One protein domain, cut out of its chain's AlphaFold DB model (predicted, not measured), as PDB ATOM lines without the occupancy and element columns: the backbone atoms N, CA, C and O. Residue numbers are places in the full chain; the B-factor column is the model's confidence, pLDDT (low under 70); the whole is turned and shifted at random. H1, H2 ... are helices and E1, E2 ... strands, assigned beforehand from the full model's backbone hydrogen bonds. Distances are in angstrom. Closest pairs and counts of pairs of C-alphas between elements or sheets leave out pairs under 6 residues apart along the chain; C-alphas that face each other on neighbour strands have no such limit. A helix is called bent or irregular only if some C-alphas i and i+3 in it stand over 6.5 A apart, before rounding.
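This is residues 11 to 225 of the 226 residues of the protein "Fic/DOC family protein" of Roseicyclus mahoneyensis (UniProt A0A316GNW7). Three long helices, H5, H6 and H7, run roughly alongside one another as a core, their centres making a triangle, with H6 running opposite to the other two. The helices H2, H3 and H4 cover one side of this core, the hairpin of H8 and H9 packs on H6 at another side, and two tiny two-stranded sheets sit near the two ends, E1 and E2 with H1 close by, E3 and E4 beside H7. The printed part has 215 residues with nine named helices and four named strands, in the order H1 H2 H3 H4 E1 E2 H5 H6 H7 E3 H8 H9 E4; both sheets, E1 - E2 and E3 - E4, are antiparallel and the class is mostly helix. The whole is compact, with a radius of gyration of the C-alphas of 16.7 A and spans of 51 by 42 by 33 A.

H1, residues 11 to 18, begins at C-alpha 11 (-14.873, -12.343, 28.442). H2 is residues 27 to 44, 25.3 A long, H3 47 to 55 and H4 58 to 65. E1 is residues 94 to 96 and E2 107 to 109. H5, residues 113 to 133, is 30.5 A long and irregular, with C-alphas 114 and 117 7.2 A apart. H6, residues 139 to 159, is 31.3 A long, and H7, residues 166 to 180, is 21.0 A. E3 is residues 183 to 185, H8 198 to 206, H9 211 to 219, and E4, residues 222 to 224, ends at C-alpha 224 (-49.031, -29.073, 50.126).

The hub H6 forms helical hairpins with H5, closest C-alphas Val 116 and Ile 159 at 6.1 A, and with H7, Phe 157 and Asn 166 at 7.5 A. H9 touches H6 about perpendicular at 75 degrees, Phe 146 and Gly 215 having the closest C-alphas at 4.9 A. H8 and H9 form a helical hairpin, closest C-alphas Ala 203 and Leu 214 at 4.8 A. H3 touches H5 at Ala 55 and Ala 124, closest C-alphas 4.4 A apart. H2 touches H7, C-alphas 39 and 172 closest at 6.5 A, and H4, C-alphas 34 and 64 closest at 5.7 A. H1 touches no helix; its closest C-alpha to E1 is that of Gly 12, 6.0 A from that of Ala 94. In the hairpin E1 and E2, N 95 and O 108 are within hydrogen-bond range at 2.9 A; between E3 and E4, N 184 and O 223 are at 2.7 A. Every O i to N i+4 pair is within range in H1, H2, H3, H4 and H8, against 15 of 17 in H5 and H6, 9 of 11 in H7 and 4 of 5 in H9.

The two C-alphas farthest apart, those of Pro 71 and Asp 139, are 51.4 A apart. The printed part has no cut. The links H4 to E1, 28 residues, and E3 to H8, 12 residues, are long. The mean pLDDT of the printed part is 89.8, and residues 11 to 19 and 135 to 141 are under 70.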
ATOM      1  N   ALA A  11     -15.057 -10.927  28.794       52.50
ATOM      2  CA  ALA A  11     -14.873 -12.343  28.442       52.50
ATOM      3  C   ALA A  11     -16.097 -13.208  28.804       52.50
ATOM      4  O   ALA A  11     -16.531 -14.054  28.025       52.50
ATOM      5  N   GLY A  12     -16.727 -12.933  29.952       50.56
ATOM      6  CA  GLY A  12     -17.930 -13.652  30.386       50.56
ATOM      7  C   GLY A  12     -19.180 -13.351  29.551       50.56
ATOM      8  O   GLY A  12     -20.054 -14.205  29.450       50.56
ATOM      9  N   HIS A  13     -19.277 -12.163  28.939       49.41
ATOM     10  CA  HIS A  13     -20.395 -11.799  28.055       49.41
ATOM     11  C   HIS A  13     -20.260 -12.458  26.678       49.41
ATOM     12  O   HIS A  13     -21.249 -12.962  26.147       49.41
ATOM     13  N   ALA A  14     -19.043 -12.477  26.124       54.88
ATOM     14  CA  ALA A  14     -18.754 -13.160  24.868       54.88
ATOM     15  C   ALA A  14     -18.996 -14.673  25.007       54.88
ATOM     16  O   ALA A  14     -19.782 -15.233  24.249       54.88
ATOM     17  N   MET A  15     -18.453 -15.319  26.046       59.62
ATOM     18  CA  MET A  15     -18.646 -16.761  26.262       59.62
ATOM     19  C   MET A  15     -20.091 -17.166  26.568       59.62
ATOM     20  O   MET A  15     -20.544 -18.205  26.101       59.62
ATOM     21  N   ALA A  16     -20.844 -16.337  27.297       54.69
ATOM     22  CA  ALA A  16     -22.267 -16.572  27.540       54.69
ATOM     23  C   ALA A  16     -23.116 -16.573  26.258       54.69
ATOM     24  O   ALA A  16     -24.176 -17.194  26.243       54.69
ATOM     25  N   ARG A  17     -22.681 -15.855  25.213       57.97
ATOM     26  CA  ARG A  17     -23.326 -15.862  23.891       57.97
ATOM     27  C   ARG A  17     -22.842 -17.011  23.011       57.97
ATOM     28  O   ARG A  17     -23.624 -17.490  22.202       57.97
ATOM     29  N   LEU A  18     -21.589 -17.437  23.176       61.38
ATOM     30  CA  LEU A  18     -20.974 -18.491  22.363       61.38
ATOM     31  C   LEU A  18     -21.534 -19.889  22.659       61.38
ATOM     32  O   LEU A  18     -21.507 -20.746  21.786       61.38
ATOM     33  N   CYS A  19     -22.108 -20.110  23.843       67.62
ATOM     34  CA  CYS A  19     -22.783 -21.362  24.169       67.62
ATOM     35  C   CYS A  19     -24.167 -21.111  24.724       67.62
ATOM     36  O   CYS A  19     -24.407 -21.032  25.928       67.62
ATOM     37  N   ASN A  20     -25.066 -20.933  23.769       81.31
ATOM     38  CA  ASN A  20     -26.492 -20.920  23.968       81.31
ATOM     39  C   ASN A  20     -27.058 -22.099  23.172       81.31
ATOM     40  O   ASN A  20     -27.257 -21.996  21.963       81.31
ATOM     41  N   PHE A  21     -27.311 -23.230  23.829       84.69
ATOM     42  CA  PHE A  21     -27.878 -24.407  23.156       84.69
ATOM     43  C   PHE A  21     -29.262 -24.102  22.575       84.69
ATOM     44  O   PHE A  21     -29.710 -24.714  21.610       84.69
ATOM     45  N   GLN A  22     -29.942 -23.108  23.147       83.06
ATOM     46  CA  GLN A  22     -31.283 -22.701  22.744       83.06
ATOM     47  C   GLN A  22     -31.300 -21.811  21.493       83.06
ATOM     48  O   GLN A  22     -32.386 -21.522  20.998       83.06
ATOM     49  N   SER A  23     -30.145 -21.364  20.976       83.19
ATOM     50  CA  SER A  23     -30.087 -20.656  19.685       83.19
ATOM     51  C   SER A  23     -29.996 -21.582  18.473       83.19
ATOM     52  O   SER A  23     -30.063 -21.088  17.349       83.19
ATOM     53  N   ALA A  24     -29.847 -22.895  18.670       80.62
ATOM     54  CA  ALA A  24     -29.899 -23.846  17.566       80.62
ATOM     55  C   ALA A  24     -31.302 -23.858  16.913       80.62
ATOM     56  O   ALA A  24     -32.305 -23.646  17.609       80.62
ATOM     57  N   PRO A  25     -31.402 -24.109  15.593       78.56
ATOM     58  CA  PRO A  25     -32.689 -24.266  14.918       78.56
ATOM     59  C   PRO A  25     -33.569 -25.303  15.623       78.56
ATOM     60  O   PRO A  25     -33.076 -26.326  16.092       78.56
ATOM     61  N   ASP A  26     -34.866 -25.015  15.747       82.25
ATOM     62  CA  ASP A  26     -35.873 -25.875  16.391       82.25
ATOM     63  C   ASP A  26     -35.615 -26.276  17.857       82.25
ATOM     64  O   ASP A  26     -36.413 -27.017  18.445       82.25
ATOM     65  N   ALA A  27     -34.579 -25.726  18.505       84.62
ATOM     66  CA  ALA A  27     -34.215 -26.054  19.883       84.62
ATOM     67  C   ALA A  27     -35.383 -25.863  20.859       84.62
ATOM     68  O   ALA A  27     -35.563 -26.663  21.771       84.62
ATOM     69  N   GLY A  28     -36.223 -24.844  20.652       86.44
ATOM     70  CA  GLY A  28     -37.402 -24.607  21.488       86.44
ATOM     71  C   GLY A  28     -38.397 -25.773  21.476       86.44
ATOM     72  O   GLY A  28     -38.836 -26.224  22.535       86.44
ATOM     73  N   LYS A  29     -38.724 -26.298  20.288       86.81
ATOM     74  CA  LYS A  29     -39.647 -27.433  20.136       86.81
ATOM     75  C   LYS A  29     -39.009 -28.721  20.657       86.81
ATOM     76  O   LYS A  29     -39.647 -29.440  21.422       86.81
ATOM     77  N   ALA A  30     -37.751 -28.972  20.291       90.62
ATOM     78  CA  ALA A  30     -37.012 -30.151  20.736       90.62
ATOM     79  C   ALA A  30     -36.894 -30.202  22.268       90.62
ATOM     80  O   ALA A  30     -37.227 -31.211  22.881       90.62
ATOM     81  N   LEU A  31     -36.496 -29.097  22.905       94.19
ATOM     82  CA  LEU A  31     -36.348 -29.028  24.360       94.19
ATOM     83  C   LEU A  31     -37.685 -29.139  25.093       94.19
ATOM     84  O   LEU A  31     -37.717 -29.695  26.184       94.19
ATOM     85  N   ALA A  32     -38.785 -28.629  24.532       93.56
ATOM     86  CA  ALA A  32     -40.103 -28.818  25.130       93.56
ATOM     87  C   ALA A  32     -40.489 -30.305  25.195       93.56
ATOM     88  O   ALA A  32     -40.873 -30.770  26.267       93.56
ATOM     89  N   GLY A  33     -40.321 -31.043  24.089       95.00
ATOM     90  CA  GLY A  33     -40.570 -32.488  24.038       95.00
ATOM     91  C   GLY A  33     -39.650 -33.270  24.976       95.00
ATOM     92  O   GLY A  33     -40.127 -33.970  25.865       95.00
ATOM     93  N   ARG A  34     -38.335 -33.041  24.880       96.75
ATOM     94  CA  ARG A  34     -37.337 -33.716  25.729       96.75
ATOM     95  C   ARG A  34     -37.545 -33.446  27.220       96.75
ATOM     96  O   ARG A  34     -37.321 -34.329  28.038       96.75
ATOM     97  N   CYS A  35     -37.979 -32.242  27.604       96.81
ATOM     98  CA  CYS A  35     -38.318 -31.954  28.998       96.81
ATOM     99  C   CYS A  35     -39.540 -32.744  29.482       96.81
ATOM    100  O   CYS A  35     -39.531 -33.186  30.629       96.81
ATOM    101  N   ALA A  36     -40.570 -32.905  28.646       95.38
ATOM    102  CA  ALA A  36     -41.745 -33.701  28.993       95.38
ATOM    103  C   ALA A  36     -41.374 -35.184  29.157       95.38
ATOM    104  O   ALA A  36     -41.629 -35.761  30.211       95.38
ATOM    105  N   GLU A  37     -40.652 -35.753  28.189       96.88
ATOM    106  CA  GLU A  37     -40.147 -37.134  28.242       96.88
ATOM    107  C   GLU A  37     -39.248 -37.367  29.466       96.88
ATOM    108  O   GLU A  37     -39.387 -38.354  30.190       96.88
ATOM    109  N   ALA A  38     -38.339 -36.430  29.752       97.62
ATOM    110  CA  ALA A  38     -37.479 -36.506  30.924       97.62
ATOM    111  C   ALA A  38     -38.276 -36.490  32.234       97.62
ATOM    112  O   ALA A  38     -37.917 -37.201  33.171       97.62
ATOM    113  N   GLN A  39     -39.341 -35.691  32.310       96.56
ATOM    114  CA  GLN A  39     -40.203 -35.636  33.481       96.56
ATOM    115  C   GLN A  39     -40.967 -36.948  33.682       96.56
ATOM    116  O   GLN A  39     -40.965 -37.479  34.789       96.56
ATOM    117  N   GLU A  40     -41.575 -37.491  32.627       96.75
ATOM    118  CA  GLU A  40     -42.258 -38.789  32.675       96.75
ATOM    119  C   GLU A  40     -41.306 -39.900  33.122       96.75
ATOM    120  O   GLU A  40     -41.618 -40.655  34.046       96.75
ATOM    121  N   ARG A  41     -40.100 -39.938  32.545       97.12
ATOM    122  CA  ARG A  41     -39.051 -40.883  32.937       97.12
ATOM    123  C   ARG A  41     -38.689 -40.744  34.415       97.12
ATOM    124  O   ARG A  41     -38.640 -41.748  35.119       97.12
ATOM    125  N   LEU A  42     -38.459 -39.520  34.899       96.94
ATOM    126  CA  LEU A  42     -38.158 -39.276  36.312       96.94
ATOM    127  C   LEU A  42     -39.285 -39.784  37.218       96.94
ATOM    128  O   LEU A  42     -39.002 -40.366  38.261       96.94
ATOM    129  N   TRP A  43     -40.551 -39.609  36.835       95.56
ATOM    130  CA  TRP A  43     -41.690 -40.083  37.626       95.56
ATOM    131  C   TRP A  43     -41.870 -41.594  37.624       95.56
ATOM    132  O   TRP A  43     -42.309 -42.139  38.636       95.56
ATOM    133  N   ALA A  44     -41.484 -42.266  36.543       96.62
ATOM    134  CA  ALA A  44     -41.506 -43.721  36.456       96.62
ATOM    135  C   ALA A  44     -40.338 -44.400  37.198       96.62
ATOM    136  O   ALA A  44     -40.428 -45.582  37.519       96.62
ATOM    137  N   MET A  45     -39.246 -43.678  37.479       96.19
ATOM    138  CA  MET A  45     -38.074 -44.229  38.171       96.19
ATOM    139  C   MET A  45     -38.348 -44.554  39.650       96.19
ATOM    140  O   MET A  45     -39.060 -43.789  40.317       96.19
ATOM    141  N   PRO A  46     -37.706 -45.610  40.194       96.31
ATOM    142  CA  PRO A  46     -37.575 -45.813  41.635       96.31
ATOM    143  C   PRO A  46     -36.967 -44.590  42.332       96.31
ATOM    144  O   PRO A  46     -36.189 -43.841  41.742       96.31
ATOM    145  N   ASP A  47     -37.309 -44.385  43.607       93.12
ATOM    146  CA  ASP A  47     -36.891 -43.190  44.353       93.12
ATOM    147  C   ASP A  47     -35.358 -43.052  44.447       93.12
ATOM    148  O   ASP A  47     -34.867 -41.927  44.339       93.12
ATOM    149  N   ASP A  48     -34.620 -44.158  44.603       95.38
ATOM    150  CA  ASP A  48     -33.151 -44.163  44.706       95.38
ATOM    151  C   ASP A  48     -32.475 -43.797  43.376       95.38
ATOM    152  O   ASP A  48     -31.586 -42.942  43.342       95.38
ATOM    153  N   ASP A  49     -32.958 -44.355  42.265       97.56
ATOM    154  CA  ASP A  49     -32.467 -44.025  40.923       97.56
ATOM    155  C   ASP A  49     -32.794 -42.575  40.557       97.56
ATOM    156  O   ASP A  49     -31.973 -41.858  39.975       97.56
ATOM    157  N   ARG A  50     -33.988 -42.107  40.945       97.31
ATOM    158  CA  ARG A  50     -34.416 -40.727  40.713       97.31
ATOM    159  C   ARG A  50     -33.493 -39.746  41.425       97.31
ATOM    160  O   ARG A  50     -33.046 -38.787  40.798       97.31
ATOM    161  N   ILE A  51     -33.201 -39.948  42.715       97.25
ATOM    162  CA  ILE A  51     -32.300 -39.033  43.427       97.25
ATOM    163  C   ILE A  51     -30.869 -39.131  42.903       97.25
ATOM    164  O   ILE A  51     -30.239 -38.090  42.746       97.25
ATOM    165  N   ALA A  52     -30.381 -40.324  42.553       97.88
ATOM    166  CA  ALA A  52     -29.059 -40.476  41.949       97.88
ATOM    167  C   ALA A  52     -28.935 -39.658  40.649       97.88
ATOM    168  O   ALA A  52     -27.991 -38.881  40.498       97.88
ATOM    169  N   LEU A  53     -29.930 -39.741  39.758       98.25
ATOM    170  CA  LEU A  53     -29.949 -38.978  38.506       98.25
ATOM    171  C   LEU A  53     -30.105 -37.465  38.725       98.25
ATOM    172  O   LEU A  53     -29.574 -36.666  37.957       98.25
ATOM    173  N   LEU A  54     -30.853 -37.031  39.739       97.62
ATOM    174  CA  LEU A  54     -31.038 -35.604  40.013       97.62
ATOM    175  C   LEU A  54     -29.832 -34.975  40.720       97.62
ATOM    176  O   LEU A  54     -29.516 -33.810  40.461       97.62
ATOM    177  N   ALA A  55     -29.168 -35.730  41.597       97.81
ATOM    178  CA  ALA A  55     -27.955 -35.320  42.292       97.81
ATOM    179  C   ALA A  55     -26.755 -35.261  41.331       97.81
ATOM    180  O   ALA A  55     -25.974 -34.309  41.383       97.81
ATOM    181  N   ASP A  56     -26.672 -36.206  40.390       98.25
ATOM    182  CA  ASP A  56     -25.754 -36.170  39.253       98.25
ATOM    183  C   ASP A  56     -26.507 -36.033  37.920       98.25
ATOM    184  O   ASP A  56     -26.704 -36.972  37.149       98.25
ATOM    185  N   SER A  57     -26.907 -34.797  37.632       98.19
ATOM    186  CA  SER A  57     -27.731 -34.452  36.468       98.19
ATOM    187  C   SER A  57     -27.009 -34.494  35.116       98.19
ATOM    188  O   SER A  57     -27.572 -34.029  34.124       98.19
ATOM    189  N   ARG A  58     -25.782 -35.023  35.038       98.50
ATOM    190  CA  ARG A  58     -24.982 -35.021  33.803       98.50
ATOM    191  C   ARG A  58     -25.634 -35.827  32.687       98.50
ATOM    192  O   ARG A  58     -25.801 -35.301  31.592       98.50
ATOM    193  N   ALA A  59     -26.084 -37.048  32.978       98.06
ATOM    194  CA  ALA A  59     -26.791 -37.876  31.998       98.06
ATOM    195  C   ALA A  59     -28.090 -37.200  31.528       98.06
ATOM    196  O   ALA A  59     -28.335 -37.071  30.334       98.06
ATOM    197  N   LEU A  60     -28.866 -36.649  32.468       98.12
ATOM    198  CA  LEU A  60     -30.080 -35.898  32.152       98.12
ATOM    199  C   LEU A  60     -29.790 -34.677  31.262       98.12
ATOM    200  O   LEU A  60     -30.522 -34.404  30.314       98.12
ATOM    201  N   HIS A  61     -28.720 -33.938  31.547       98.38
ATOM    202  CA  HIS A  61     -28.314 -32.797  30.738       98.38
ATOM    203  C   HIS A  61     -27.829 -33.221  29.347       98.38
ATOM    204  O   HIS A  61     -28.140 -32.541  28.368       98.38
ATOM    205  N   ALA A  62     -27.077 -34.317  29.234       97.50
ATOM    206  CA  ALA A  62     -26.666 -34.859  27.942       97.50
ATOM    207  C   ALA A  62     -27.892 -35.177  27.073       97.50
ATOM    208  O   ALA A  62     -27.974 -34.686  25.949       97.50
ATOM    209  N   ASP A  63     -28.881 -35.883  27.629       96.75
ATOM    210  CA  ASP A  63     -30.117 -36.257  26.931       96.75
ATOM    211  C   ASP A  63     -30.889 -35.022  26.434       96.75
ATOM    212  O   ASP A  63     -31.267 -34.926  25.264       96.75
ATOM    213  N   LEU A  64     -31.097 -34.031  27.311       96.75
ATOM    214  CA  LEU A  64     -31.853 -32.823  26.965       96.75
ATOM    215  C   LEU A  64     -31.190 -32.025  25.841       96.75
ATOM    216  O   LEU A  64     -31.884 -31.506  24.964       96.75
ATOM    217  N   PHE A  65     -29.861 -31.922  25.849       95.62
ATOM    218  CA  PHE A  65     -29.111 -31.042  24.950       95.62
ATOM    219  C   PHE A  65     -28.369 -31.781  23.830       95.62
ATOM    220  O   PHE A  65     -27.613 -31.159  23.084       95.62
ATOM    221  N   ALA A  66     -28.631 -33.078  23.650       92.69
ATOM    222  CA  ALA A  66     -28.060 -33.887  22.579       92.69
ATOM    223  C   ALA A  66     -28.265 -33.225  21.203       92.69
ATOM    224  O   ALA A  66     -29.391 -32.886  20.819       92.69
ATOM    225  N   GLY A  67     -27.166 -33.013  20.473       90.81
ATOM    226  CA  GLY A  67     -27.173 -32.378  19.151       90.81
ATOM    227  C   GLY A  67     -27.471 -30.872  19.135       90.81
ATOM    228  O   GLY A  67     -27.626 -30.314  18.057       90.81
ATOM    229  N   LEU A  68     -27.557 -30.207  20.295       91.25
ATOM    230  CA  LEU A  68     -27.768 -28.751  20.397       91.25
ATOM    231  C   LEU A  68     -26.491 -27.984  20.776       91.25
ATOM    232  O   LEU A  68     -26.508 -26.756  20.879       91.25
ATOM    233  N   ALA A  69     -25.390 -28.697  21.015       87.69
ATOM    234  CA  ALA A  69     -24.103 -28.094  21.317       87.69
ATOM    235  C   ALA A  69     -23.522 -27.368  20.093       87.69
ATOM    236  O   ALA A  69     -23.597 -27.900  18.983       87.69
ATOM    237  N   PRO A  70     -22.897 -26.191  20.273       83.94
ATOM    238  CA  PRO A  70     -22.091 -25.580  19.228       83.94
ATOM    239  C   PRO A  70     -20.926 -26.498  18.825       83.94
ATOM    240  O   PRO A  70     -20.390 -27.195  19.692       83.94
ATOM    241  N   PRO A  71     -20.471 -26.447  17.559       84.00
ATOM    242  CA  PRO A  71     -19.349 -27.258  17.077       84.00
ATOM    243  C   PRO A  71     -18.064 -27.105  17.894       84.00
ATOM    244  O   PRO A  71     -17.310 -28.063  18.018       84.00
ATOM    245  N   ASP A  72     -17.832 -25.923  18.469       83.69
ATOM    246  CA  ASP A  72     -16.632 -25.653  19.258       83.69
ATOM    247  C   ASP A  72     -16.609 -26.456  20.566       83.69
ATOM    248  O   ASP A  72     -15.527 -26.801  21.040       83.69
ATOM    249  N   TRP A  73     -17.775 -26.768  21.148       87.81
ATOM    250  CA  TRP A  73     -17.898 -27.433  22.456       87.81
ATOM    251  C   TRP A  73     -18.767 -28.700  22.362       87.81
ATOM    252  O   TRP A  73     -19.834 -28.776  22.983       87.81
ATOM    253  N   PRO A  74     -18.334 -29.704  21.580       89.12
ATOM    254  CA  PRO A  74     -19.151 -30.870  21.248       89.12
ATOM    255  C   PRO A  74     -19.447 -31.765  22.462       89.12
ATOM    256  O   PRO A  74     -20.458 -32.462  22.484       89.12
ATOM    257  N   ASP A  75     -18.595 -31.721  23.486       92.94
ATOM    258  CA  ASP A  75     -18.705 -32.461  24.746       92.94
ATOM    259  C   ASP A  75     -19.412 -31.664  25.861       92.94
ATOM    260  O   ASP A  75     -19.528 -32.156  26.981       92.94
ATOM    261  N   ALA A  76     -19.890 -30.440  25.601       93.88
ATOM    262  CA  ALA A  76     -20.519 -29.616  26.637       93.88
ATOM    263  C   ALA A  76     -21.834 -30.195  27.206       93.88
ATOM    264  O   ALA A  76     -22.062 -30.051  28.414       93.88
ATOM    265  N   PRO A  77     -22.722 -30.844  26.423       95.75
ATOM    266  CA  PRO A  77     -23.888 -31.521  26.980       95.75
ATOM    267  C   PRO A  77     -23.488 -32.634  27.950       95.75
ATOM    268  O   PRO A  77     -22.845 -33.604  27.573       95.75
ATOM    269  N   GLY A  78     -23.906 -32.502  29.209       97.50
ATOM    270  CA  GLY A  78     -23.621 -33.486  30.252       97.50
ATOM    271  C   GLY A  78     -22.261 -33.317  30.915       97.50
ATOM    272  O   GLY A  78     -21.912 -34.099  31.795       97.50
ATOM    273  N   THR A  79     -21.524 -32.264  30.574       97.44
ATOM    274  CA  THR A  79     -20.231 -31.972  31.185       97.44
ATOM    275  C   THR A  79     -20.342 -30.742  32.069       97.44
ATOM    276  O   THR A  79     -20.918 -29.721  31.690       97.44
ATOM    277  N   TRP A  80     -19.807 -30.834  33.283       97.81
ATOM    278  CA  TRP A  80     -19.675 -29.663  34.137       97.81
ATOM    279  C   TRP A  80     -18.500 -28.812  33.665       97.81
ATOM    280  O   TRP A  80     -17.456 -29.317  33.249       97.81
ATOM    281  N   ARG A  81     -18.634 -27.492  33.790       96.00
ATOM    282  CA  ARG A  81     -17.484 -26.588  33.709       96.00
ATOM    283  C   ARG A  81     -16.453 -27.031  34.747       96.00
ATOM    284  O   ARG A  81     -16.826 -27.489  35.825       96.00
ATOM    285  N   GLY A  82     -15.168 -26.908  34.429       95.75
ATOM    286  CA  GLY A  82     -14.112 -27.373  35.333       95.75
ATOM    287  C   GLY A  82     -13.761 -28.852  35.244       95.75
ATOM    288  O   GLY A  82     -12.777 -29.254  35.857       95.75
ATOM    289  N   THR A  83     -14.511 -29.670  34.496       96.81
ATOM    290  CA  THR A  83     -14.150 -31.080  34.303       96.81
ATOM    291  C   THR A  83     -12.826 -31.183  33.531       96.81
ATOM    292  O   THR A  83     -12.751 -30.680  32.402       96.81
ATOM    293  N   PRO A  84     -11.779 -31.822  34.095       96.00
ATOM    294  CA  PRO A  84     -10.498 -31.990  33.413       96.00
ATOM    295  C   PRO A  84     -10.651 -32.692  32.062       96.00
ATOM    296  O   PRO A  84     -11.401 -33.657  31.944       96.00
ATOM    297  N   GLY A  85      -9.936 -32.203  31.047       94.00
ATOM    298  CA  GLY A  85      -9.957 -32.771  29.696       94.00
ATOM    299  C   GLY A  85     -11.165 -32.382  28.834       94.00
ATOM    300  O   GLY A  85     -11.191 -32.759  27.670       94.00
ATOM    301  N   SER A  86     -12.124 -31.616  29.364       94.25
ATOM    302  CA  SER A  86     -13.276 -31.132  28.588       94.25
ATOM    303  C   SER A  86     -13.007 -29.813  27.861       94.25
ATOM    304  O   SER A  86     -12.169 -29.014  28.295       94.25
ATOM    305  N   SER A  87     -13.788 -29.518  26.815       91.50
ATOM    306  CA  SER A  87     -13.725 -28.223  26.108       91.50
ATOM    307  C   SER A  87     -14.101 -27.020  26.990       91.50
ATOM    308  O   SER A  87     -13.727 -25.883  26.701       91.50
ATOM    309  N   ILE A  88     -14.797 -27.264  28.107       91.38
ATOM    310  CA  ILE A  88     -15.306 -26.243  29.034       91.38
ATOM    311  C   ILE A  88     -14.574 -26.232  30.387       91.38
ATOM    312  O   ILE A  88     -15.052 -25.635  31.358       91.38
ATOM    313  N   VAL A  89     -13.388 -26.848  30.463       93.81
ATOM    314  CA  VAL A  89     -12.583 -26.957  31.693       93.81
ATOM    315  C   VAL A  89     -12.255 -25.601  32.325       93.81
ATOM    316  O   VAL A  89     -12.294 -25.463  33.540       93.81
ATOM    317  N   ALA A  90     -11.987 -24.572  31.522       90.50
ATOM    318  CA  ALA A  90     -11.632 -23.237  32.005       90.50
ATOM    319  C   ALA A  90     -12.728 -22.197  31.730       90.50
ATOM    320  O   ALA A  90     -12.471 -20.999  31.807       90.50
ATOM    321  N   ALA A  91     -13.944 -22.629  31.381       87.50
ATOM    322  CA  ALA A  91     -14.983 -21.732  30.896       87.50
ATOM    323  C   ALA A  91     -15.613 -20.897  32.036       87.50
ATOM    324  O   ALA A  91     -16.344 -21.446  32.877       87.50
ATOM    325  N   PRO A  92     -15.385 -19.565  32.098       88.31
ATOM    326  CA  PRO A  92     -16.079 -18.696  33.039       88.31
ATOM    327  C   PRO A  92     -17.566 -18.584  32.702       88.31
ATOM    328  O   PRO A  92     -17.979 -18.638  31.541       88.31
ATOM    329  N   ARG A  93     -18.380 -18.321  33.731       87.56
ATOM    330  CA  ARG A  93     -19.809 -18.060  33.562       87.56
ATOM    331  C   ARG A  93     -20.282 -16.892  34.414       87.56
ATOM    332  O   ARG A  93     -19.842 -16.686  35.542       87.56
ATOM    333  N   ALA A  94     -21.198 -16.126  33.835       87.25
ATOM    334  CA  ALA A  94     -21.978 -15.118  34.529       87.25
ATOM    335  C   ALA A  94     -23.442 -15.225  34.099       87.25
ATOM    336  O   ALA A  94     -23.727 -15.547  32.938       87.25
ATOM    337  N   VAL A  95     -24.355 -14.938  35.021       85.69
ATOM    338  CA  VAL A  95     -25.786 -14.790  34.741       85.69
ATOM    339  C   VAL A  95     -26.064 -13.326  34.439       85.69
ATOM    340  O   VAL A  95     -25.633 -12.445  35.181       85.69
ATOM    341  N   PHE A  96     -26.795 -13.076  33.353       85.06
ATOM    342  CA  PHE A  96     -27.217 -11.743  32.934       85.06
ATOM    343  C   PHE A  96     -28.739 -11.643  32.968       85.06
ATOM    344  O   PHE A  96     -29.436 -12.548  32.502       85.06
ATOM    345  N   LEU A  97     -29.255 -10.545  33.514       82.12
ATOM    346  CA  LEU A  97     -30.689 -10.316  33.661       82.12
ATOM    347  C   LEU A  97     -31.124  -9.131  32.799       82.12
ATOM    348  O   LEU A  97     -30.734  -7.995  33.043       82.12
ATOM    349  N   ALA A  98     -31.956  -9.410  31.791       74.69
ATOM    350  CA  ALA A  98     -32.411  -8.406  30.828       74.69
ATOM    351  C   ALA A  98     -33.415  -7.400  31.420       74.69
ATOM    352  O   ALA A  98     -33.482  -6.255  30.978       74.69
ATOM    353  N   ARG A  99     -34.211  -7.816  32.413       77.06
ATOM    354  CA  ARG A  99     -35.193  -6.952  33.082       77.06
ATOM    355  C   ARG A  99     -34.586  -6.349  34.338       77.06
ATOM    356  O   ARG A  99     -33.944  -7.057  35.107       77.06
ATOM    357  N   ARG A 100     -34.827  -5.055  34.548       77.44
ATOM    358  CA  ARG A 100     -34.370  -4.322  35.731       77.44
ATOM    359  C   ARG A 100     -35.519  -4.199  36.728       77.44
ATOM    360  O   ARG A 100     -36.582  -3.699  36.378       77.44
ATOM    361  N   LEU A 101     -35.283  -4.659  37.951       85.19
ATOM    362  CA  LEU A 101     -36.062  -4.311  39.137       85.19
ATOM    363  C   LEU A 101     -35.148  -3.527  40.094       85.19
ATOM    364  O   LEU A 101     -33.932  -3.741  40.058       85.19
ATOM    365  N   PRO A 102     -35.685  -2.642  40.953       87.50
ATOM    366  CA  PRO A 102     -34.895  -2.018  42.012       87.50
ATOM    367  C   PRO A 102     -34.159  -3.071  42.853       87.50
ATOM    368  O   PRO A 102     -34.742  -4.083  43.232       87.50
ATOM    369  N   GLY A 103     -32.865  -2.858  43.103       86.56
ATOM    370  CA  GLY A 103     -32.025  -3.789  43.871       86.56
ATOM    371  C   GLY A 103     -31.533  -5.032  43.114       86.56
ATOM    372  O   GLY A 103     -30.685  -5.756  43.638       86.56
ATOM    373  N   LEU A 104     -32.002  -5.265  41.881       88.56
ATOM    374  CA  LEU A 104     -31.572  -6.387  41.051       88.56
ATOM    375  C   LEU A 104     -30.287  -6.041  40.291       88.56
ATOM    376  O   LEU A 104     -30.266  -5.167  39.420       88.56
ATOM    377  N   ARG A 105     -29.211  -6.768  40.582       89.44
ATOM    378  CA  ARG A 105     -27.951  -6.677  39.844       89.44
ATOM    379  C   ARG A 105     -28.143  -7.218  38.433       89.44
ATOM    380  O   ARG A 105     -28.734  -8.271  38.220       89.44
ATOM    381  N   HIS A 106     -27.579  -6.522  37.454       85.44
ATOM    382  CA  HIS A 106     -27.643  -6.938  36.050       85.44
ATOM    383  C   HIS A 106     -26.772  -8.170  35.746       85.44
ATOM    384  O   HIS A 106     -26.996  -8.865  34.753       85.44
ATOM    385  N   ARG A 107     -25.756  -8.423  36.578       86.94
ATOM    386  CA  ARG A 107     -24.753  -9.467  36.379       86.94
ATOM    387  C   ARG A 107     -24.371 -10.098  37.711       86.94
ATOM    388  O   ARG A 107     -23.973  -9.373  38.618       86.94
ATOM    389  N   ASP A 108     -24.368 -11.424  37.755       86.12
ATOM    390  CA  ASP A 108     -23.745 -12.199  38.830       86.12
ATOM    391  C   ASP A 108     -22.698 -13.144  38.256       86.12
ATOM    392  O   ASP A 108     -22.938 -13.825  37.255       86.12
ATOM    393  N   LEU A 109     -21.529 -13.177  38.889       86.94
ATOM    394  CA  LEU A 109     -20.512 -14.174  38.587       86.94
ATOM    395  C   LEU A 109     -20.917 -15.513  39.198       86.94
ATOM    396  O   LEU A 109     -21.319 -15.577  40.359       86.94
ATOM    397  N   CYS A 110     -20.788 -16.570  38.406       93.50
ATOM    398  CA  CYS A 110     -20.925 -17.933  38.894       93.50
ATOM    399  C   CYS A 110     -19.612 -18.396  39.529       93.50
ATOM    400  O   CYS A 110     -18.568 -17.755  39.374       93.50
ATOM    401  N   LEU A 111     -19.664 -19.540  40.208       95.00
ATOM    402  CA  LEU A 111     -18.479 -20.171  40.771       95.00
ATOM    403  C   LEU A 111     -17.397 -20.390  39.684       95.00
ATOM    404  O   LEU A 111     -17.741 -20.809  38.563       95.00
ATOM    405  N   PRO A 112     -16.108 -20.120  39.990       95.31
ATOM    406  CA  PRO A 112     -15.003 -20.426  39.088       95.31
ATOM    407  C   PRO A 112     -15.035 -21.895  38.655       95.31
ATOM    408  O   PRO A 112     -15.379 -22.753  39.475       95.31
ATOM    409  N   PRO A 113     -14.744 -22.195  37.376       95.75
ATOM    410  CA  PRO A 113     -14.893 -23.539  36.827       95.75
ATOM    411  C   PRO A 113     -14.136 -24.596  37.642       95.75
ATOM    412  O   PRO A 113     -14.708 -25.630  37.957       95.75
ATOM    413  N   GLU A 114     -12.917 -24.315  38.097       96.69
ATOM    414  CA  GLU A 114     -12.086 -25.231  38.886       96.69
ATOM    415  C   GLU A 114     -12.730 -25.704  40.203       96.69
ATOM    416  O   GLU A 114     -12.408 -26.782  40.698       96.69
ATOM    417  N   ALA A 115     -13.670 -24.935  40.759       98.00
ATOM    418  CA  ALA A 115     -14.374 -25.279  41.993       98.00
ATOM    419  C   ALA A 115     -15.719 -25.991  41.748       98.00
ATOM    420  O   ALA A 115     -16.323 -26.505  42.694       98.00
ATOM    421  N   VAL A 116     -16.204 -26.044  40.501       98.31
ATOM    422  CA  VAL A 116     -17.520 -26.605  40.159       98.31
ATOM    423  C   VAL A 116     -17.626 -28.101  40.482       98.31
ATOM    424  O   VAL A 116     -18.595 -28.449  41.161       98.31
ATOM    425  N   PRO A 117     -16.687 -28.993  40.092       98.12
ATOM    426  CA  PRO A 117     -16.838 -30.425  40.365       98.12
ATOM    427  C   PRO A 117     -16.963 -30.745  41.860       98.12
ATOM    428  O   PRO A 117     -17.866 -31.475  42.266       98.12
ATOM    429  N   ALA A 118     -16.116 -30.135  42.695       98.31
ATOM    430  CA  ALA A 118     -16.167 -30.318  44.143       98.31
ATOM    431  C   ALA A 118     -17.461 -29.745  44.749       98.31
ATOM    432  O   ALA A 118     -18.095 -30.378  45.595       98.31
ATOM    433  N   ALA A 119     -17.895 -28.566  44.292       98.56
ATOM    434  CA  ALA A 119     -19.124 -27.951  44.777       98.56
ATOM    435  C   ALA A 119     -20.379 -28.746  44.386       98.56
ATOM    436  O   ALA A 119     -21.309 -28.823  45.194       98.56
ATOM    437  N   MET A 120     -20.393 -29.350  43.192       98.62
ATOM    438  CA  MET A 120     -21.461 -30.243  42.735       98.62
ATOM    439  C   MET A 120     -21.484 -31.555  43.509       98.62
ATOM    440  O   MET A 120     -22.561 -31.970  43.915       98.62
ATOM    441  N   ALA A 121     -20.329 -32.165  43.791       98.50
ATOM    442  CA  ALA A 121     -20.266 -33.362  44.633       98.50
ATOM    443  C   ALA A 121     -20.844 -33.103  46.036       98.50
ATOM    444  O   ALA A 121     -21.626 -33.896  46.557       98.50
ATOM    445  N   ALA A 122     -20.525 -31.949  46.626       98.50
ATOM    446  CA  ALA A 122     -21.075 -31.567  47.919       98.50
ATOM    447  C   ALA A 122     -22.578 -31.218  47.850       98.50
ATOM    448  O   ALA A 122     -23.323 -31.583  48.751       98.50
ATOM    449  N   LEU A 123     -23.054 -30.573  46.775       98.50
ATOM    450  CA  LEU A 123     -24.495 -30.373  46.566       98.50
ATOM    451  C   LEU A 123     -25.233 -31.710  46.370       98.50
ATOM    452  O   LEU A 123     -26.336 -31.872  46.879       98.50
ATOM    453  N   ALA A 124     -24.641 -32.670  45.660       98.44
ATOM    454  CA  ALA A 124     -25.208 -34.001  45.470       98.44
ATOM    455  C   ALA A 124     -25.392 -34.724  46.814       98.44
ATOM    456  O   ALA A 124     -26.460 -35.279  47.071       98.44
ATOM    457  N   ALA A 125     -24.395 -34.651  47.701       97.38
ATOM    458  CA  ALA A 125     -24.498 -35.187  49.058       97.38
ATOM    459  C   ALA A 125     -25.640 -34.532  49.858       97.38
ATOM    460  O   ALA A 125     -26.444 -35.246  50.461       97.38
ATOM    461  N   ASP A 126     -25.771 -33.201  49.802       94.88
ATOM    462  CA  ASP A 126     -26.875 -32.481  50.452       94.88
ATOM    463  C   ASP A 126     -28.241 -32.915  49.905       94.88
ATOM    464  O   ASP A 126     -29.185 -33.115  50.668       94.88
ATOM    465  N   LEU A 127     -28.357 -33.081  48.582       96.00
ATOM    466  CA  LEU A 127     -29.591 -33.534  47.939       96.00
ATOM    467  C   LEU A 127     -29.962 -34.950  48.386       96.00
ATOM    468  O   LEU A 127     -31.122 -35.187  48.713       96.00
ATOM    469  N   HIS A 128     -28.996 -35.867  48.470       95.50
ATOM    470  CA  HIS A 128     -29.227 -37.204  49.018       95.50
ATOM    471  C   HIS A 128     -29.645 -37.167  50.493       95.50
ATOM    472  O   HIS A 128     -30.553 -37.910  50.871       95.50
ATOM    473  N   SER A 129     -29.027 -36.311  51.314       91.50
ATOM    474  CA  SER A 129     -29.420 -36.140  52.722       91.50
ATOM    475  C   SER A 129     -30.861 -35.652  52.820       91.50
ATOM    476  O   SER A 129     -31.700 -36.307  53.428       91.50
ATOM    477  N   LEU A 130     -31.186 -34.565  52.115       89.19
ATOM    478  CA  LEU A 130     -32.526 -33.987  52.098       89.19
ATOM    479  C   LEU A 130     -33.576 -34.987  51.599       89.19
ATOM    480  O   LEU A 130     -34.684 -35.055  52.136       89.19
ATOM    481  N   TRP A 131     -33.229 -35.782  50.584       91.75
ATOM    482  CA  TRP A 131     -34.105 -36.819  50.053       91.75
ATOM    483  C   TRP A 131     -34.364 -37.921  51.081       91.75
ATOM    484  O   TRP A 131     -35.508 -38.343  51.258       91.75
ATOM    485  N   ARG A 132     -33.330 -38.384  51.785       88.75
ATOM    486  CA  ARG A 132     -33.440 -39.444  52.793       88.75
ATOM    487  C   ARG A 132     -34.216 -38.985  54.020       88.75
ATOM    488  O   ARG A 132     -35.179 -39.650  54.393       88.75
ATOM    489  N   ASP A 133     -33.811 -37.857  54.592       81.50
ATOM    490  CA  ASP A 133     -34.220 -37.432  55.929       81.50
ATOM    491  C   ASP A 133     -35.694 -37.031  55.995       81.50
ATOM    492  O   ASP A 133     -36.281 -37.124  57.070       81.50
ATOM    493  N   ARG A 134     -36.294 -36.629  54.857       70.62
ATOM    494  CA  ARG A 134     -37.729 -36.300  54.722       70.62
ATOM    495  C   ARG A 134     -38.256 -35.592  55.981       70.62
ATOM    496  O   ARG A 134     -39.055 -36.182  56.710       70.62
ATOM    497  N   PRO A 135     -37.803 -34.360  56.283       61.91
ATOM    498  CA  PRO A 135     -38.267 -33.649  57.472       61.91
ATOM    499  C   PRO A 135     -39.804 -33.681  57.511       61.91
ATOM    500  O   PRO A 135     -40.460 -33.205  56.586       61.91
ATOM    501  N   GLY A 136     -40.362 -34.373  58.511       53.69
ATOM    502  CA  GLY A 136     -41.755 -34.829  58.505       53.69
ATOM    503  C   GLY A 136     -42.773 -33.690  58.408       53.69
ATOM    504  O   GLY A 136     -42.525 -32.581  58.865       53.69
ATOM    505  N   LEU A 137     -43.949 -33.967  57.841       55.34
ATOM    506  CA  LEU A 137     -45.012 -32.998  57.526       55.34
ATOM    507  C   LEU A 137     -45.804 -32.495  58.758       55.34
ATOM    508  O   LEU A 137     -47.023 -32.631  58.807       55.34
ATOM    509  N   THR A 138     -45.155 -31.881  59.751       57.81
ATOM    510  CA  THR A 138     -45.861 -31.079  60.779       57.81
ATOM    511  C   THR A 138     -45.626 -29.577  60.552       57.81
ATOM    512  O   THR A 138     -44.674 -29.196  59.876       57.81
ATOM    513  N   ASP A 139     -46.515 -28.698  61.029       55.62
ATOM    514  CA  ASP A 139     -46.555 -27.268  60.640       55.62
ATOM    515  C   ASP A 139     -45.238 -26.461  60.808       55.62
ATOM    516  O   ASP A 139     -44.950 -25.620  59.951       55.62
ATOM    517  N   PRO A 140     -44.351 -26.739  61.789       56.38
ATOM    518  CA  PRO A 140     -43.015 -26.125  61.840       56.38
ATOM    519  C   PRO A 140     -42.093 -26.530  60.671       56.38
ATOM    520  O   PRO A 140     -41.180 -25.795  60.289       56.38
ATOM    521  N   TRP A 141     -42.333 -27.689  60.062       62.16
ATOM    522  CA  TRP A 141     -41.444 -28.325  59.084       62.16
ATOM    523  C   TRP A 141     -41.772 -27.983  57.634       62.16
ATOM    524  O   TRP A 141     -40.934 -28.165  56.745       62.16
ATOM    525  N   ARG A 142     -42.937 -27.379  57.377       70.19
ATOM    526  CA  ARG A 142     -43.220 -26.747  56.078       70.19
ATOM    527  C   ARG A 142     -42.254 -25.596  55.821       70.19
ATOM    528  O   ARG A 142     -41.713 -25.476  54.726       70.19
ATOM    529  N   ALA A 143     -41.980 -24.783  56.843       77.88
ATOM    530  CA  ALA A 143     -40.971 -23.732  56.753       77.88
ATOM    531  C   ALA A 143     -39.572 -24.319  56.497       77.88
ATOM    532  O   ALA A 143     -38.882 -23.846  55.598       77.88
ATOM    533  N   ALA A 144     -39.205 -25.395  57.203       82.38
ATOM    534  CA  ALA A 144     -37.932 -26.090  57.002       82.38
ATOM    535  C   ALA A 144     -37.773 -26.650  55.574       82.38
ATOM    536  O   ALA A 144     -36.701 -26.523  54.986       82.38
ATOM    537  N   SER A 145     -38.844 -27.190  54.982       86.19
ATOM    538  CA  SER A 145     -38.842 -27.703  53.603       86.19
ATOM    539  C   SER A 145     -38.533 -26.603  52.584       86.19
ATOM    540  O   SER A 145     -37.658 -26.768  51.735       86.19
ATOM    541  N   PHE A 146     -39.185 -25.440  52.702       90.44
ATOM    542  CA  PHE A 146     -38.891 -24.300  51.829       90.44
ATOM    543  C   PHE A 146     -37.491 -23.729  52.058       90.44
ATOM    544  O   PHE A 146     -36.844 -23.349  51.086       90.44
ATOM    545  N   THR A 147     -36.997 -23.714  53.299       90.81
ATOM    546  CA  THR A 147     -35.610 -23.327  53.601       90.81
ATOM    547  C   THR A 147     -34.614 -24.269  52.926       90.81
ATOM    548  O   THR A 147     -33.686 -23.804  52.266       90.81
ATOM    549  N   ALA A 148     -34.824 -25.583  53.015       90.69
ATOM    550  CA  ALA A 148     -33.954 -26.573  52.386       90.69
ATOM    551  C   ALA A 148     -33.976 -26.463  50.851       90.69
ATOM    552  O   ALA A 148     -32.922 -26.401  50.212       90.69
ATOM    553  N   MET A 149     -35.166 -26.347  50.250       94.31
ATOM    554  CA  MET A 149     -35.312 -26.132  48.806       94.31
ATOM    555  C   MET A 149     -34.676 -24.814  48.349       94.31
ATOM    556  O   MET A 149     -34.042 -24.778  47.292       94.31
ATOM    557  N   ALA A 150     -34.820 -23.735  49.124       96.31
ATOM    558  CA  ALA A 150     -34.204 -22.445  48.833       96.31
ATOM    559  C   ALA A 150     -32.674 -22.536  48.889       96.31
ATOM    560  O   ALA A 150     -32.012 -22.073  47.962       96.31
ATOM    561  N   GLY A 151     -32.118 -23.207  49.901       96.31
ATOM    562  CA  GLY A 151     -30.680 -23.450  50.017       96.31
ATOM    563  C   GLY A 151     -30.115 -24.234  48.842       96.31
ATOM    564  O   GLY A 151     -29.162 -23.781  48.205       96.31
ATOM    565  N   ALA A 152     -30.748 -25.353  48.485       97.12
ATOM    566  CA  ALA A 152     -30.343 -26.151  47.330       97.12
ATOM    567  C   ALA A 152     -30.445 -25.344  46.020       97.12
ATOM    568  O   ALA A 152     -29.524 -25.359  45.202       97.12
ATOM    569  N   THR A 153     -31.519 -24.564  45.859       98.00
ATOM    570  CA  THR A 153     -31.750 -23.697  44.692       98.00
ATOM    571  C   THR A 153     -30.676 -22.622  44.565       98.00
ATOM    572  O   THR A 153     -30.055 -22.484  43.510       98.00
ATOM    573  N   ALA A 154     -30.424 -21.870  45.636       97.75
ATOM    574  CA  ALA A 154     -29.416 -20.818  45.648       97.75
ATOM    575  C   ALA A 154     -28.019 -21.384  45.372       97.75
ATOM    576  O   ALA A 154     -27.277 -20.826  44.561       97.75
ATOM    577  N   ARG A 155     -27.683 -22.525  45.985       97.88
ATOM    578  CA  ARG A 155     -26.398 -23.202  45.791       97.88
ATOM    579  C   ARG A 155     -26.218 -23.669  44.349       97.88
ATOM    580  O   ARG A 155     -25.197 -23.347  43.747       97.88
ATOM    581  N   PHE A 156     -27.206 -24.344  43.759       98.38
ATOM    582  CA  PHE A 156     -27.130 -24.794  42.367       98.38
ATOM    583  C   PHE A 156     -26.933 -23.626  41.390       98.38
ATOM    584  O   PHE A 156     -26.047 -23.674  40.535       98.38
ATOM    585  N   PHE A 157     -27.702 -22.540  41.534       96.94
ATOM    586  CA  PHE A 157     -27.573 -21.378  40.646       96.94
ATOM    587  C   PHE A 157     -26.284 -20.576  40.861       96.94
ATOM    588  O   PHE A 157     -25.796 -19.978  39.899       96.94
ATOM    589  N   ALA A 158     -25.719 -20.585  42.074       96.19
ATOM    590  CA  ALA A 158     -24.406 -20.006  42.351       96.19
ATOM    591  C   ALA A 158     -23.267 -20.835  41.731       96.19
ATOM    592  O   ALA A 158     -22.344 -20.263  41.149       96.19
ATOM    593  N   ILE A 159     -23.347 -22.171  41.811       98.06
ATOM    594  CA  ILE A 159     -22.390 -23.081  41.160       98.06
ATOM    595  C   ILE A 159     -22.466 -22.918  39.638       98.06
ATOM    596  O   ILE A 159     -21.444 -22.729  38.979       98.06
ATOM    597  N   HIS A 160     -23.684 -22.944  39.089       97.19
ATOM    598  CA  HIS A 160     -23.960 -22.860  37.655       97.19
ATOM    599  C   HIS A 160     -23.115 -23.872  36.854       97.19
ATOM    600  O   HIS A 160     -22.197 -23.478  36.118       97.19
ATOM    601  N   PRO A 161     -23.345 -25.180  37.069       97.75
ATOM    602  CA  PRO A 161     -22.406 -26.219  36.657       97.75
ATOM    603  C   PRO A 161     -22.254 -26.377  35.144       97.75
ATOM    604  O   PRO A 161     -21.168 -26.721  34.695       97.75
ATOM    605  N   TYR A 162     -23.288 -26.099  34.353       96.69
ATOM    606  CA  TYR A 162     -23.258 -26.237  32.894       96.69
ATOM    607  C   TYR A 162     -23.046 -24.882  32.203       96.69
ATOM    608  O   TYR A 162     -23.296 -23.826  32.795       96.69
ATOM    609  N   MET A 163     -22.622 -24.880  30.935       92.44
ATOM    610  CA  MET A 163     -22.500 -23.633  30.158       92.44
ATOM    611  C   MET A 163     -23.862 -22.995  29.830       92.44
ATOM    612  O   MET A 163     -24.034 -21.776  29.971       92.44
ATOM    613  N   ASP A 164     -24.849 -23.821  29.493       92.62
ATOM    614  CA  ASP A 164     -26.257 -23.461  29.319       92.62
ATOM    615  C   ASP A 164     -27.140 -24.583  29.895       92.62
ATOM    616  O   ASP A 164     -26.625 -25.598  30.344       92.62
ATOM    617  N   GLY A 165     -28.455 -24.393  29.981       94.75
ATOM    618  CA  GLY A 165     -29.383 -25.452  30.388       94.75
ATOM    619  C   GLY A 165     -29.557 -25.655  31.896       94.75
ATOM    620  O   GLY A 165     -30.463 -26.376  32.312       94.75
ATOM    621  N   ASN A 166     -28.795 -24.945  32.738       96.69
ATOM    622  CA  ASN A 166     -28.920 -25.007  34.205       96.69
ATOM    623  C   ASN A 166     -30.368 -24.810  34.685       96.69
ATOM    624  O   ASN A 166     -30.853 -25.520  35.563       96.69
ATOM    625  N   GLY A 167     -31.090 -23.865  34.078       96.00
ATOM    626  CA  GLY A 167     -32.489 -23.627  34.415       96.00
ATOM    627  C   GLY A 167     -33.406 -24.814  34.098       96.00
ATOM    628  O   GLY A 167     -34.329 -25.055  34.865       96.00
ATOM    629  N   HIS A 168     -33.179 -25.543  33.003       97.50
ATOM    630  CA  HIS A 168     -33.987 -26.714  32.633       97.50
ATOM    631  C   HIS A 168     -33.759 -27.866  33.603       97.50
ATOM    632  O   HIS A 168     -34.729 -28.427  34.102       97.50
ATOM    633  N   ILE A 169     -32.495 -28.135  33.937       98.38
ATOM    634  CA  ILE A 169     -32.135 -29.133  34.948       98.38
ATOM    635  C   ILE A 169     -32.815 -28.814  36.271       98.38
ATOM    636  O   ILE A 169     -33.562 -29.637  36.790       98.38
ATOM    637  N   TRP A 170     -32.661 -27.586  36.774       97.94
ATOM    638  CA  TRP A 170     -33.261 -27.241  38.058       97.94
ATOM    639  C   TRP A 170     -34.793 -27.281  38.032       97.94
ATOM    640  O   TRP A 170     -35.418 -27.648  39.025       97.94
ATOM    641  N   ARG A 171     -35.422 -26.954  36.894       97.94
ATOM    642  CA  ARG A 171     -36.883 -27.047  36.748       97.94
ATOM    643  C   ARG A 171     -37.412 -28.478  36.715       97.94
ATOM    644  O   ARG A 171     -38.580 -28.651  37.053       97.94
ATOM    645  N   LEU A 172     -36.580 -29.465  36.383       97.75
ATOM    646  CA  LEU A 172     -36.877 -30.894  36.528       97.75
ATOM    647  C   LEU A 172     -36.594 -31.394  37.953       97.75
ATOM    648  O   LEU A 172     -37.404 -32.123  38.521       97.75
ATOM    649  N   THR A 173     -35.488 -30.958  38.562       97.88
ATOM    650  CA  THR A 173     -35.097 -31.349  39.925       97.88
ATOM    651  C   THR A 173     -36.086 -30.862  40.978       97.88
ATOM    652  O   THR A 173     -36.464 -31.610  41.880       97.88
ATOM    653  N   LEU A 174     -36.514 -29.603  40.887       96.75
ATOM    654  CA  LEU A 174     -37.240 -28.951  41.971       96.75
ATOM    655  C   LEU A 174     -38.638 -29.543  42.233       96.75
ATOM    656  O   LEU A 174     -38.946 -29.752  43.404       96.75
ATOM    657  N   PRO A 175     -39.461 -29.892  41.222       96.12
ATOM    658  CA  PRO A 175     -40.706 -30.630  41.446       96.12
ATOM    659  C   PRO A 175     -40.498 -31.999  42.094       96.12
ATOM    660  O   PRO A 175     -41.292 -32.394  42.941       96.12
ATOM    661  N   ALA A 176     -39.438 -32.724  41.724       95.12
ATOM    662  CA  ALA A 176     -39.149 -34.027  42.319       95.12
ATOM    663  C   ALA A 176     -38.772 -33.894  43.795       95.12
ATOM    664  O   ALA A 176     -39.273 -34.645  44.632       95.12
ATOM    665  N   LEU A 177     -37.962 -32.884  44.120       93.50
ATOM    666  CA  LEU A 177     -37.621 -32.555  45.497       93.50
ATOM    667  C   LEU A 177     -38.848 -32.098  46.298       93.50
ATOM    668  O   LEU A 177     -39.061 -32.562  47.413       93.50
ATOM    669  N   ALA A 178     -39.683 -31.239  45.710       92.75
ATOM    670  CA  ALA A 178     -40.930 -30.779  46.313       92.75
ATOM    671  C   ALA A 178     -41.847 -31.964  46.653       92.75
ATOM    672  O   ALA A 178     -42.274 -32.097  47.798       92.75
ATOM    673  N   ARG A 179     -42.059 -32.884  45.702       91.25
ATOM    674  CA  ARG A 179     -42.877 -34.087  45.907       91.25
ATOM    675  C   ARG A 179     -42.310 -34.981  47.002       91.25
ATOM    676  O   ARG A 179     -43.060 -35.496  47.829       91.25
ATOM    677  N   ARG A 180     -40.983 -35.139  47.059       88.94
ATOM    678  CA  ARG A 180     -40.326 -35.895  48.134       88.94
ATOM    679  C   ARG A 180     -40.612 -35.302  49.517       88.94
ATOM    680  O   ARG A 180     -40.716 -36.073  50.471       88.94
ATOM    681  N   LEU A 181     -40.785 -33.982  49.592       87.12
ATOM    682  CA  LEU A 181     -41.136 -33.198  50.780       87.12
ATOM    683  C   LEU A 181     -42.658 -33.013  50.972       87.12
ATOM    684  O   LEU A 181     -43.066 -32.174  51.768       87.12
ATOM    685  N   GLY A 182     -43.503 -33.760  50.250       86.00
ATOM    686  CA  GLY A 182     -44.968 -33.691  50.373       86.00
ATOM    687  C   GLY A 182     -45.605 -32.428  49.783       86.00
ATOM    688  O   GLY A 182     -46.680 -32.011  50.211       86.00
ATOM    689  N   LEU A 183     -44.935 -31.794  48.819       89.62
ATOM    690  CA  LEU A 183     -45.422 -30.618  48.104       89.62
ATOM    691  C   LEU A 183     -45.696 -30.952  46.631       89.62
ATOM    692  O   LEU A 183     -44.868 -31.554  45.952       89.62
ATOM    693  N   GLY A 184     -46.819 -30.475  46.110       91.56
ATOM    694  CA  GLY A 184     -47.162 -30.496  44.695       91.56
ATOM    695  C   GLY A 184     -46.697 -29.229  43.977       91.56
ATOM    696  O   GLY A 184     -46.712 -28.128  44.538       91.56
ATOM    697  N   ALA A 185     -46.296 -29.374  42.714       94.19
ATOM    698  CA  ALA A 185     -45.989 -28.244  41.842       94.19
ATOM    699  C   ALA A 185     -47.276 -27.581  41.325       94.19
ATOM    700  O   ALA A 185     -48.233 -28.245  40.937       94.19
ATOM    701  N   HIS A 186     -47.285 -26.251  41.280       94.88
ATOM    702  CA  HIS A 186     -48.359 -25.458  40.697       94.88
ATOM    703  C   HIS A 186     -48.478 -25.753  39.189       94.88
ATOM    704  O   HIS A 186     -47.443 -25.833  38.524       94.88
ATOM    705  N   PRO A 187     -49.691 -25.808  38.597       92.31
ATOM    706  CA  PRO A 187     -49.876 -26.114  37.168       92.31
ATOM    707  C   PRO A 187     -49.132 -25.177  36.203       92.31
ATOM    708  O   PRO A 187     -48.792 -25.550  35.088       92.31
ATOM    709  N   GLY A 188     -48.856 -23.945  36.635       93.75
ATOM    710  CA  GLY A 188     -48.055 -22.975  35.880       93.75
ATOM    711  C   GLY A 188     -46.540 -23.232  35.892       93.75
ATOM    712  O   GLY A 188     -45.802 -22.493  35.237       93.75
ATOM    713  N   TRP A 189     -46.047 -24.227  36.640       95.25
ATOM    714  CA  TRP A 189     -44.639 -24.614  36.616       95.25
ATOM    715  C   TRP A 189     -44.313 -25.307  35.293       95.25
ATOM    716  O   TRP A 189     -44.642 -26.468  35.071       95.25
ATOM    717  N   THR A 190     -43.649 -24.581  34.401       95.06
ATOM    718  CA  THR A 190     -43.249 -25.078  33.084       95.06
ATOM    719  C   THR A 190     -41.769 -25.451  33.078       95.06
ATOM    720  O   THR A 190     -40.950 -24.810  33.734       95.06
ATOM    721  N   LEU A 191     -41.411 -26.510  32.346       93.50
ATOM    722  CA  LEU A 191     -40.037 -27.026  32.306       93.50
ATOM    723  C   LEU A 191     -39.168 -26.317  31.264       93.50
ATOM    724  O   LEU A 191     -38.021 -25.956  31.541       93.50
ATOM    725  N   HIS A 192     -39.715 -26.076  30.071       91.12
ATOM    726  CA  HIS A 192     -38.977 -25.418  28.996       91.12
ATOM    727  C   HIS A 192     -38.971 -23.893  29.153       91.12
ATOM    728  O   HIS A 192     -37.912 -23.297  29.365       91.12
ATOM    729  N   ARG A 193     -40.146 -23.252  29.090       89.56
ATOM    730  CA  ARG A 193     -40.260 -21.817  29.382       89.56
ATOM    731  C   ARG A 193     -40.019 -21.591  30.872       89.56
ATOM    732  O   ARG A 193     -40.379 -22.415  31.701       89.56
ATOM    733  N   ARG A 194     -39.368 -20.482  31.220       90.44
ATOM    734  CA  ARG A 194     -39.145 -20.118  32.623       90.44
ATOM    735  C   ARG A 194     -40.494 -19.707  33.242       90.44
ATOM    736  O   ARG A 194     -41.080 -18.757  32.726       90.44
ATOM    737  N   PRO A 195     -40.962 -20.349  34.331       91.31
ATOM    738  CA  PRO A 195     -42.264 -20.033  34.918       91.31
ATOM    739  C   PRO A 195     -42.228 -18.775  35.795       91.31
ATOM    740  O   PRO A 195     -43.250 -18.135  36.002       91.31
ATOM    741  N   TYR A 196     -41.051 -18.391  36.289       91.31
ATOM    742  CA  TYR A 196     -40.874 -17.292  37.234       91.31
ATOM    743  C   TYR A 196     -40.269 -16.025  36.613       91.31
ATOM    744  O   TYR A 196     -39.489 -16.069  35.655       91.31
ATOM    745  N   GLY A 197     -40.628 -14.889  37.212       90.06
ATOM    746  CA  GLY A 197     -40.204 -13.551  36.820       90.06
ATOM    747  C   GLY A 197     -38.895 -13.075  37.472       90.06
ATOM    748  O   GLY A 197     -38.179 -13.857  38.111       90.06
ATOM    749  N   PRO A 198     -38.548 -11.788  37.284       90.69
ATOM    750  CA  PRO A 198     -37.338 -11.180  37.842       90.69
ATOM    751  C   PRO A 198     -37.289 -11.178  39.381       90.69
ATOM    752  O   PRO A 198     -36.201 -11.099  39.946       90.69
ATOM    753  N   GLU A 199     -38.420 -11.342  40.067       93.56
ATOM    754  CA  GLU A 199     -38.514 -11.445  41.530       93.56
ATOM    755  C   GLU A 199     -37.779 -12.685  42.058       93.56
ATOM    756  O   GLU A 199     -37.129 -12.635  43.099       93.56
ATOM    757  N   PHE A 200     -37.817 -13.792  41.311       94.38
ATOM    758  CA  PHE A 200     -37.073 -15.005  41.655       94.38
ATOM    759  C   PHE A 200     -35.563 -14.782  41.530       94.38
ATOM    760  O   PHE A 200     -34.781 -15.256  42.349       94.38
ATOM    761  N   SER A 201     -35.141 -14.025  40.512       93.75
ATOM    762  CA  SER A 201     -33.738 -13.645  40.347       93.75
ATOM    763  C   SER A 201     -33.268 -12.690  41.446       93.75
ATOM    764  O   SER A 201     -32.152 -12.845  41.930       93.75
ATOM    765  N   LEU A 202     -34.125 -11.767  41.891       93.56
ATOM    766  CA  LEU A 202     -33.837 -10.901  43.036       93.56
ATOM    767  C   LEU A 202     -33.645 -11.731  44.310       93.56
ATOM    768  O   LEU A 202     -32.647 -11.572  45.008       93.56
ATOM    769  N   ALA A 203     -34.552 -12.677  44.558       95.62
ATOM    770  CA  ALA A 203     -34.477 -13.571  45.707       95.62
ATOM    771  C   ALA A 203     -33.198 -14.428  45.712       95.62
ATOM    772  O   ALA A 203     -32.574 -14.592  46.756       95.62
ATOM    773  N   LEU A 204     -32.762 -14.925  44.547       95.19
ATOM    774  CA  LEU A 204     -31.473 -15.613  44.400       95.19
ATOM    775  C   LEU A 204     -30.291 -14.702  44.757       95.19
ATOM    776  O   LEU A 204     -29.380 -15.115  45.472       95.19
ATOM    777  N   GLN A 205     -30.299 -13.462  44.265       93.81
ATOM    778  CA  GLN A 205     -29.208 -12.510  44.478       93.81
ATOM    779  C   GLN A 205     -29.052 -12.059  45.924       93.81
ATOM    780  O   GLN A 205     -27.936 -11.714  46.320       93.81
ATOM    781  N   TRP A 206     -30.159 -12.021  46.661       94.81
ATOM    782  CA  TRP A 206     -30.235 -11.589  48.054       94.81
ATOM    783  C   TRP A 206     -30.207 -12.758  49.038       94.81
ATOM    784  O   TRP A 206     -30.208 -12.531  50.239       94.81
ATOM    785  N   TYR A 207     -30.154 -14.005  48.558       95.81
ATOM    786  CA  TYR A 207     -30.295 -15.193  49.402       95.81
ATOM    787  C   TYR A 207     -29.323 -15.231  50.593       95.81
ATOM    788  O   TYR A 207     -29.701 -15.683  51.668       95.81
ATOM    789  N   LYS A 208     -28.086 -14.742  50.423       92.06
ATOM    790  CA  LYS A 208     -27.080 -14.717  51.500       92.06
ATOM    791  C   LYS A 208     -27.506 -13.854  52.689       92.06
ATOM    792  O   LYS A 208     -27.252 -14.237  53.823       92.06
ATOM    793  N   ASP A 209     -28.159 -12.732  52.411       94.19
ATOM    794  CA  ASP A 209     -28.547 -11.740  53.416       94.19
ATOM    795  C   ASP A 209     -30.008 -11.935  53.861       94.19
ATOM    796  O   ASP A 209     -30.386 -11.621  54.989       94.19
ATOM    797  N   HIS A 210     -30.836 -12.498  52.978       94.25
ATOM    798  CA  HIS A 210     -32.279 -12.647  53.144       94.25
ATOM    799  C   HIS A 210     -32.777 -14.018  52.631       94.25
ATOM    800  O   HIS A 210     -33.531 -14.086  51.652       94.25
ATOM    801  N   PRO A 211     -32.392 -15.134  53.277       90.25
ATOM    802  CA  PRO A 211     -32.665 -16.487  52.777       90.25
ATOM    803  C   PRO A 211     -34.160 -16.835  52.702       90.25
ATOM    804  O   PRO A 211     -34.572 -17.654  51.877       90.25
ATOM    805  N   THR A 212     -34.991 -16.183  53.517       92.38
ATOM    806  CA  THR A 212     -36.444 -16.408  53.560       92.38
ATOM    807  C   THR A 212     -37.151 -15.975  52.276       92.38
ATOM    808  O   THR A 212     -38.093 -16.643  51.854       92.38
ATOM    809  N   ILE A 213     -36.661 -14.933  51.591       94.81
ATOM    810  CA  ILE A 213     -37.307 -14.377  50.390       94.81
ATOM    811  C   ILE A 213     -37.386 -15.425  49.273       94.81
ATOM    812  O   ILE A 213     -38.403 -15.529  48.586       94.81
ATOM    813  N   LEU A 214     -36.333 -16.226  49.086       96.50
ATOM    814  CA  LEU A 214     -36.343 -17.290  48.081       96.50
ATOM    815  C   LEU A 214     -37.320 -18.407  48.458       96.50
ATOM    816  O   LEU A 214     -38.047 -18.888  47.592       96.50
ATOM    817  N   GLY A 215     -37.397 -18.763  49.743       94.12
ATOM    818  CA  GLY A 215     -38.418 -19.678  50.255       94.12
ATOM    819  C   GLY A 215     -39.838 -19.179  49.960       94.12
ATOM    820  O   GLY A 215     -40.670 -19.940  49.467       94.12
ATOM    821  N   ASP A 216     -40.099 -17.888  50.156       93.12
ATOM    822  CA  ASP A 216     -41.397 -17.274  49.857       93.12
ATOM    823  C   ASP A 216     -41.713 -17.252  48.357       93.12
ATOM    824  O   ASP A 216     -42.857 -17.474  47.956       93.12
ATOM    825  N   GLN A 217     -40.709 -17.047  47.496       95.12
ATOM    826  CA  GLN A 217     -40.899 -17.199  46.050       95.12
ATOM    827  C   GLN A 217     -41.240 -18.643  45.676       95.12
ATOM    828  O   GLN A 217     -42.103 -18.865  44.826       95.12
ATOM    829  N   LEU A 218     -40.615 -19.632  46.319       95.19
ATOM    830  CA  LEU A 218     -40.915 -21.045  46.091       95.19
ATOM    831  C   LEU A 218     -42.338 -21.418  46.530       95.19
ATOM    832  O   LEU A 218     -43.005 -22.165  45.816       95.19
ATOM    833  N   ARG A 219     -42.862 -20.833  47.615       93.00
ATOM    834  CA  ARG A 219     -44.257 -21.031  48.070       93.00
ATOM    835  C   ARG A 219     -45.313 -20.629  47.040       93.00
ATOM    836  O   ARG A 219     -46.443 -21.109  47.085       93.00
ATOM    837  N   ARG A 220     -44.972 -19.754  46.089       92.88
ATOM    838  CA  ARG A 220     -45.876 -19.389  44.984       92.88
ATOM    839  C   ARG A 220     -46.069 -20.541  43.998       92.88
ATOM    840  O   ARG A 220     -47.124 -20.631  43.374       92.88
ATOM    841  N   TRP A 221     -45.068 -21.413  43.885       95.19
ATOM    842  CA  TRP A 221     -44.989 -22.482  42.889       95.19
ATOM    843  C   TRP A 221     -45.166 -23.881  43.461       95.19
ATOM    844  O   TRP A 221     -45.453 -24.788  42.693       95.19
ATOM    845  N   PHE A 222     -45.012 -24.067  44.768       93.94
ATOM    846  CA  PHE A 222     -45.160 -25.366  45.416       93.94
ATOM    847  C   PHE A 222     -46.063 -25.236  46.633       93.94
ATOM    848  O   PHE A 222     -45.934 -24.289  47.411       93.94
ATOM    849  N   ARG A 223     -47.000 -26.170  46.782       90.06
ATOM    850  CA  ARG A 223     -48.010 -26.166  47.847       90.06
ATOM    851  C   ARG A 223     -48.178 -27.578  48.396       90.06
ATOM    852  O   ARG A 223     -47.895 -28.513  47.658       90.06
ATOM    853  N   PRO A 224     -48.631 -27.754  49.645       83.56
ATOM    854  CA  PRO A 224     -49.031 -29.073  50.126       83.56
ATOM    855  C   PRO A 224     -50.009 -29.723  49.140       83.56
ATOM    856  O   PRO A 224     -50.913 -29.038  48.649       83.56
ATOM    857  N   GLU A 225     -49.795 -30.999  48.813       72.25
ATOM    858  CA  GLU A 225     -50.824 -31.773  48.110       72.25
ATOM    859  C   GLU A 225     -52.055 -31.883  49.040       72.25
ATOM    860  O   GLU A 225     -51.870 -31.996  50.258       72.25
TER     861      GLU A 225